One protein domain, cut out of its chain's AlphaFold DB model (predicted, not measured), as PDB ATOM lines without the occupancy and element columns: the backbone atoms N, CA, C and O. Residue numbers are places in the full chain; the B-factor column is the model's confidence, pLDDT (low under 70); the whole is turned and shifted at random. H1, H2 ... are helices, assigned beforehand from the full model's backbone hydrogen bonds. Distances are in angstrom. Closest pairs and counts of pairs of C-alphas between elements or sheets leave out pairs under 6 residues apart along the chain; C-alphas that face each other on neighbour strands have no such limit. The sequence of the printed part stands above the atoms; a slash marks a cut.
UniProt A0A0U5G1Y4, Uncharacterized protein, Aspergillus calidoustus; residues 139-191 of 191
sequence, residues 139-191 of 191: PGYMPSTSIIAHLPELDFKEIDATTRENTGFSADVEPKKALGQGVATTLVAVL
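This is residues 139 to 191 of the 191 residues of an uncharacterized protein of Aspergillus calidoustus (UniProt A0A0U5G1Y4). This is a loose, flat winding of chain with little regular structure: a helix, H1, at one side and a single-turn helix, H2, well away from it, joined by a long link. Before H1, residues 146 to 155 stick out as a free loop; after H2, residues 184 to 191 run out as a tail. The printed part has 53 residues, 17 of them in named elements, H1 then H2, with no named strand; the class is all helix. The radius of gyration of the C-alphas is 14.1 A, and the spans are 41 by 28 by 12 A.

Begin at C-alpha 139, (248.334, 525.171, 497.894), and pass residues 139 to 155, which hold no named element. Find C-alpha 156 at (231.084, 531.703, 491.473); from there H1, residues 156 to 167, runs 15.9 A. H2, residues 179 to 183, ends at C-alpha 183, (244.856, 513.872, 501.135).

H1 and H2 are apart. In both, every O i to N i+4 pair is within hydrogen-bond range.

The C-alphas farthest apart, of Pro 152 and Leu 191, are 46.1 A apart. The printed part has no cut. The link of 11 residues from H1 to H2 is long. Mean pLDDT of the printed part is 74.4; residues 186 to 191 are among those under 70.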
ATOM      1  N   PRO A 139     248.602 526.604 497.899       67.25
ATOM      2  CA  PRO A 139     248.334 525.171 497.894       67.25
ATOM      3  C   PRO A 139     247.215 524.754 496.920       67.25
ATOM      4  O   PRO A 139     246.728 523.636 497.047       67.25
ATOM      5  N   GLY A 140     246.821 525.574 495.940       74.19
ATOM      6  CA  GLY A 140     245.745 525.286 494.976       74.19
ATOM      7  C   GLY A 140     244.379 525.012 495.624       74.19
ATOM      8  O   GLY A 140     244.241 525.058 496.845       74.19
ATOM      9  N   TYR A 141     243.375 524.663 494.815       77.00
ATOM     10  CA  TYR A 141     242.040 524.307 495.319       77.00
ATOM     11  C   TYR A 141     241.582 522.916 494.877       77.00
ATOM     12  O   TYR A 141     242.014 522.372 493.855       77.00
ATOM     13  N   MET A 142     240.662 522.339 495.658       77.94
ATOM     14  CA  MET A 142     240.068 521.030 495.396       77.94
ATOM     15  C   MET A 142     238.535 521.120 495.291       77.94
ATOM     16  O   MET A 142     237.851 521.151 496.319       77.94
ATOM     17  N   PRO A 143     237.969 521.078 494.069       74.31
ATOM     18  CA  PRO A 143     236.524 521.214 493.863       74.31
ATOM     19  C   PRO A 143     235.719 519.977 494.293       74.31
ATOM     20  O   PRO A 143     234.502 520.048 494.399       74.31
ATOM     21  N   SER A 144     236.373 518.836 494.534       74.75
ATOM     22  CA  SER A 144     235.722 517.568 494.896       74.75
ATOM     23  C   SER A 144     235.454 517.393 496.395       74.75
ATOM     24  O   SER A 144     235.022 516.318 496.807       74.75
ATOM     25  N   THR A 145     235.765 518.387 497.230       73.81
ATOM     26  CA  THR A 145     235.453 518.328 498.666       73.81
ATOM     27  C   THR A 145     233.989 518.690 498.915       73.81
ATOM     28  O   THR A 145     233.368 519.408 498.136       73.81
ATOM     29  N   SER A 146     233.419 518.231 500.029       77.12
ATOM     30  CA  SER A 146     232.048 518.571 500.430       77.12
ATOM     31  C   SER A 146     231.935 519.926 501.143       77.12
ATOM     32  O   SER A 146     230.897 520.211 501.735       77.12
ATOM     33  N   ILE A 147     232.971 520.777 501.096       78.19
ATOM     34  CA  ILE A 147     233.016 522.037 501.859       78.19
ATOM     35  C   ILE A 147     231.883 523.001 501.474       78.19
ATOM     36  O   ILE A 147     231.390 523.741 502.318       78.19
ATOM     37  N   ILE A 148     231.420 522.931 500.220       75.50
ATOM     38  CA  ILE A 148     230.325 523.752 499.685       75.50
ATOM     39  C   ILE A 148     228.960 523.051 499.688       75.50
ATOM     40  O   ILE A 148     227.972 523.641 499.266       75.50
ATOM     41  N   ALA A 149     228.867 521.804 500.166       76.44
ATOM     42  CA  ALA A 149     227.651 520.990 500.047       76.44
ATOM     43  C   ALA A 149     226.430 521.574 500.787       76.44
ATOM     44  O   ALA A 149     225.295 521.196 500.502       76.44
ATOM     45  N   HIS A 150     226.659 522.492 501.729       79.38
ATOM     46  CA  HIS A 150     225.622 523.163 502.517       79.38
ATOM     47  C   HIS A 150     225.620 524.684 502.339       79.38
ATOM     48  O   HIS A 150     225.072 525.395 503.177       79.38
ATOM     49  N   LEU A 151     226.231 525.185 501.263       74.25
ATOM     50  CA  LEU A 151     226.171 526.592 500.884       74.25
ATOM     51  C   LEU A 151     225.150 526.729 499.741       74.25
ATOM     52  O   LEU A 151     225.485 526.433 498.596       74.25
ATOM     53  N   PRO A 152     223.890 527.096 500.047       65.81
ATOM     54  CA  PRO A 152     222.780 527.009 499.095       65.81
ATOM     55  C   PRO A 152     222.877 528.000 497.926       65.81
ATOM     56  O   PRO A 152     222.224 527.783 496.910       65.81
ATOM     57  N   GLU A 153     223.690 529.055 498.042       67.81
ATOM     58  CA  GLU A 153     223.776 530.153 497.067       67.81
ATOM     59  C   GLU A 153     225.222 530.664 496.918       67.81
ATOM     60  O   GLU A 153     225.529 531.814 497.212       67.81
ATOM     61  N   LEU A 154     226.153 529.805 496.497       70.12
ATOM     62  CA  LEU A 154     227.464 530.282 496.037       70.12
ATOM     63  C   LEU A 154     227.377 530.684 494.562       70.12
ATOM     64  O   LEU A 154     227.331 529.815 493.688       70.12
ATOM     65  N   ASP A 155     227.399 531.987 494.276       77.62
ATOM     66  CA  ASP A 155     227.621 532.485 492.918       77.62
ATOM     67  C   ASP A 155     229.126 532.616 492.648       77.62
ATOM     68  O   ASP A 155     229.798 533.545 493.097       77.62
ATOM     69  N   PHE A 156     229.673 531.685 491.869       73.75
ATOM     70  CA  PHE A 156     231.084 531.703 491.473       73.75
ATOM     71  C   PHE A 156     231.490 532.970 490.705       73.75
ATOM     72  O   PHE A 156     232.665 533.335 490.725       73.75
ATOM     73  N   LYS A 157     230.547 533.667 490.055       76.19
ATOM     74  CA  LYS A 157     230.827 534.954 489.402       76.19
ATOM     75  C   LYS A 157     231.015 536.072 490.416       76.19
ATOM     76  O   LYS A 157     231.871 536.928 490.209       76.19
ATOM     77  N   GLU A 158     230.240 536.055 491.494       83.00
ATOM     78  CA  GLU A 158     230.404 536.993 492.603       83.00
ATOM     79  C   GLU A 158     231.742 536.747 493.306       83.00
ATOM     80  O   GLU A 158     232.498 537.690 493.512       83.00
ATOM     81  N   ILE A 159     232.109 535.481 493.539       81.44
ATOM     82  CA  ILE A 159     233.419 535.112 494.104       81.44
ATOM     83  C   ILE A 159     234.565 535.673 493.256       81.44
ATOM     84  O   ILE A 159     235.487 536.282 493.796       81.44
ATOM     85  N   ASP A 160     234.521 535.500 491.934       82.62
ATOM     86  CA  ASP A 160     235.561 536.007 491.032       82.62
ATOM     87  C   ASP A 160     235.595 537.546 490.989       82.62
ATOM     88  O   ASP A 160     236.674 538.143 490.993       82.62
ATOM     89  N   ALA A 161     234.434 538.212 491.017       84.75
ATOM     90  CA  ALA A 161     234.350 539.671 491.095       84.75
ATOM     91  C   ALA A 161     234.947 540.213 492.406       84.75
ATOM     92  O   ALA A 161     235.821 541.081 492.369       84.75
ATOM     93  N   THR A 162     234.545 539.654 493.549       83.31
ATOM     94  CA  THR A 162     235.055 540.021 494.877       83.31
ATOM     95  C   THR A 162     236.542 539.695 495.031       83.31
ATOM     96  O   THR A 162     237.286 540.461 495.644       83.31
ATOM     97  N   THR A 163     237.022 538.593 494.444       83.25
ATOM     98  CA  THR A 163     238.454 538.243 494.456       83.25
ATOM     99  C   THR A 163     239.270 539.279 493.690       83.25
ATOM    100  O   THR A 163     240.287 539.749 494.204       83.25
ATOM    101  N   ARG A 164     238.798 539.712 492.511       86.25
ATOM    102  CA  ARG A 164     239.462 540.776 491.745       86.25
ATOM    103  C   ARG A 164     239.454 542.111 492.474       86.25
ATOM    104  O   ARG A 164     240.477 542.788 492.461       86.25
ATOM    105  N   GLU A 165     238.348 542.471 493.118       90.25
ATOM    106  CA  GLU A 165     238.244 543.707 493.903       90.25
ATOM    107  C   GLU A 165     239.237 543.726 495.074       90.25
ATOM    108  O   GLU A 165     239.930 544.721 495.281       90.25
ATOM    109  N   ASN A 166     239.361 542.612 495.800       85.25
ATOM    110  CA  ASN A 166     240.192 542.542 497.002       85.25
ATOM    111  C   ASN A 166     241.679 542.296 496.722       85.25
ATOM    112  O   ASN A 166     242.529 542.748 497.488       85.25
ATOM    113  N   THR A 167     242.006 541.538 495.673       82.12
ATOM    114  CA  THR A 167     243.372 541.023 495.451       82.12
ATOM    115  C   THR A 167     243.992 541.468 494.129       82.12
ATOM    116  O   THR A 167     245.201 541.348 493.957       82.12
ATOM    117  N   GLY A 168     243.192 541.958 493.177       83.12
ATOM    118  CA  GLY A 168     243.629 542.223 491.803       83.12
ATOM    119  C   GLY A 168     243.764 540.973 490.919       83.12
ATOM    120  O   GLY A 168     244.054 541.109 489.730       83.12
ATOM    121  N   PHE A 169     243.521 539.768 491.451       77.94
ATOM    122  CA  PHE A 169     243.609 538.490 490.733       77.94
ATOM    123  C   PHE A 169     242.231 537.833 490.546       77.94
ATOM    124  O   PHE A 169     241.280 538.133 491.258       77.94
ATOM    125  N   SER A 170     242.107 536.952 489.549       78.50
ATOM    126  CA  SER A 170     240.886 536.163 489.306       78.50
ATOM    127  C   SER A 170     240.803 534.960 490.250       78.50
ATOM    128  O   SER A 170     241.829 534.435 490.662       78.50
ATOM    129  N   ALA A 171     239.605 534.451 490.528       72.62
ATOM    130  CA  ALA A 171     239.442 533.165 491.210       72.62
ATOM    131  C   ALA A 171     239.889 531.962 490.339       72.62
ATOM    132  O   ALA A 171     240.179 530.887 490.859       72.62
ATOM    133  N   ASP A 172     239.995 532.136 489.014       69.81
ATOM    134  CA  ASP A 172     240.354 531.069 488.065       69.81
ATOM    135  C   ASP A 172     241.869 530.854 487.881       69.81
ATOM    136  O   ASP A 172     242.272 529.894 487.221       69.81
ATOM    137  N   VAL A 173     242.734 531.713 488.443       63.97
ATOM    138  CA  VAL A 173     244.201 531.516 488.366       63.97
ATOM    139  C   VAL A 173     244.709 530.423 489.307       63.97
ATOM    140  O   VAL A 173     245.872 530.028 489.216       63.97
ATOM    141  N   GLU A 174     243.861 529.890 490.183       69.81
ATOM    142  CA  GLU A 174     244.281 528.844 491.100       69.81
ATOM    143  C   GLU A 174     244.337 527.457 490.420       69.81
ATOM    144  O   GLU A 174     243.379 527.014 489.781       69.81
ATOM    145  N   PRO A 175     245.439 526.701 490.568       73.00
ATOM    146  CA  PRO A 175     245.550 525.376 489.971       73.00
ATOM    147  C   PRO A 175     244.644 524.356 490.682       73.00
ATOM    148  O   PRO A 175     244.720 524.163 491.900       73.00
ATOM    149  N   LYS A 176     243.820 523.643 489.898       78.00
ATOM    150  CA  LYS A 176     242.989 522.520 490.368       78.00
ATOM    151  C   LYS A 176     243.860 521.334 490.774       78.00
ATOM    152  O   LYS A 176     244.640 520.833 489.963       78.00
ATOM    153  N   LYS A 177     243.666 520.823 491.989       76.81
ATOM    154  CA  LYS A 177     244.348 519.618 492.486       76.81
ATOM    155  C   LYS A 177     243.515 518.351 492.313       76.81
ATOM    156  O   LYS A 177     242.295 518.358 492.469       76.81
ATOM    157  N   ALA A 178     244.194 517.237 492.044       79.38
ATOM    158  CA  ALA A 178     243.596 515.904 492.074       79.38
ATOM    159  C   ALA A 178     243.318 515.457 493.522       79.38
ATOM    160  O   ALA A 178     244.029 515.861 494.440       79.38
ATOM    161  N   LEU A 179     242.344 514.560 493.731       77.62
ATOM    162  CA  LEU A 179     241.959 514.064 495.067       77.62
ATOM    163  C   LEU A 179     243.164 513.557 495.883       77.62
ATOM    164  O   LEU A 179     243.325 513.912 497.048       77.62
ATOM    165  N   GLY A 180     244.059 512.796 495.242       72.81
ATOM    166  CA  GLY A 180     245.285 512.293 495.869       72.81
ATOM    167  C   GLY A 180     246.225 513.395 496.379       72.81
ATOM    168  O   GLY A 180     246.899 513.203 497.384       72.81
ATOM    169  N   GLN A 181     246.235 514.568 495.738       71.69
ATOM    170  CA  GLN A 181     247.083 515.701 496.127       71.69
ATOM    171  C   GLN A 181     246.540 516.483 497.333       71.69
ATOM    172  O   GLN A 181     247.299 517.247 497.920       71.69
ATOM    173  N   GLY A 182     245.262 516.333 497.700       68.88
ATOM    174  CA  GLY A 182     244.701 516.995 498.892       68.88
ATOM    175  C   GLY A 182     244.571 516.105 500.120       68.88
ATOM    176  O   GLY A 182     244.313 516.624 501.198       68.88
ATOM    177  N   VAL A 183     244.773 514.792 499.984       71.19
ATOM    178  CA  VAL A 183     244.856 513.872 501.135       71.19
ATOM    179  C   VAL A 183     246.295 513.632 501.600       71.19
ATOM    180  O   VAL A 183     246.508 513.016 502.640       71.19
ATOM    181  N   ALA A 184     247.286 514.107 500.841       68.44
ATOM    182  CA  ALA A 184     248.702 513.959 501.147       68.44
ATOM    183  C   ALA A 184     249.296 515.260 501.707       68.44
ATOM    184  O   ALA A 184     249.024 516.352 501.208       68.44
ATOM    185  N   THR A 185     250.172 515.140 502.705       73.25
ATOM    186  CA  THR A 185     251.055 516.236 503.120       73.25
ATOM    187  C   THR A 185     252.235 516.304 502.150       73.25
ATOM    188  O   THR A 185     253.124 515.455 502.193       73.25
ATOM    189  N   THR A 186     252.242 517.293 501.258       66.88
ATOM    190  CA  THR A 186     253.345 517.511 500.309       66.88
ATOM    191  C   THR A 186     254.430 518.376 500.945       66.88
ATOM    192  O   THR A 186     254.144 519.476 501.407       66.88
ATOM    193  N   LEU A 187     255.677 517.901 500.920       63.34
ATOM    194  CA  LEU A 187     256.866 518.659 501.310       63.34
ATOM    195  C   LEU A 187     257.802 518.752 500.100       63.34
ATOM    196  O   LEU A 187     258.212 517.724 499.562       63.34
ATOM    197  N   VAL A 188     258.138 519.970 499.678       64.62
ATOM    198  CA  VAL A 188     259.107 520.225 498.605       64.62
ATOM    199  C   VAL A 188     260.328 520.880 499.238       64.62
ATOM    200  O   VAL A 188     260.222 521.963 499.803       64.62
ATOM    201  N   ALA A 189     261.473 520.201 499.192       63.09
ATOM    202  CA  ALA A 189     262.734 520.735 499.693       63.09
ATOM    203  C   ALA A 189     263.558 521.287 498.525       63.09
ATOM    204  O   ALA A 189     263.762 520.589 497.532       63.09
ATOM    205  N   VAL A 190     264.047 522.519 498.661       55.78
ATOM    206  CA  VAL A 190     265.111 523.051 497.801       55.78
ATOM    207  C   VAL A 190     266.436 522.565 498.396       55.78
ATOM    208  O   VAL A 190     266.697 522.818 499.573       55.78
ATOM    209  N   LEU A 191     267.203 521.785 497.625       48.69
ATOM    210  CA  LEU A 191     268.492 521.202 498.033       48.69
ATOM    211  C   LEU A 191     269.666 522.124 497.705       48.69
ATOM    212  O   LEU A 191     269.625 522.751 496.623       48.69
TER     213      LEU A 191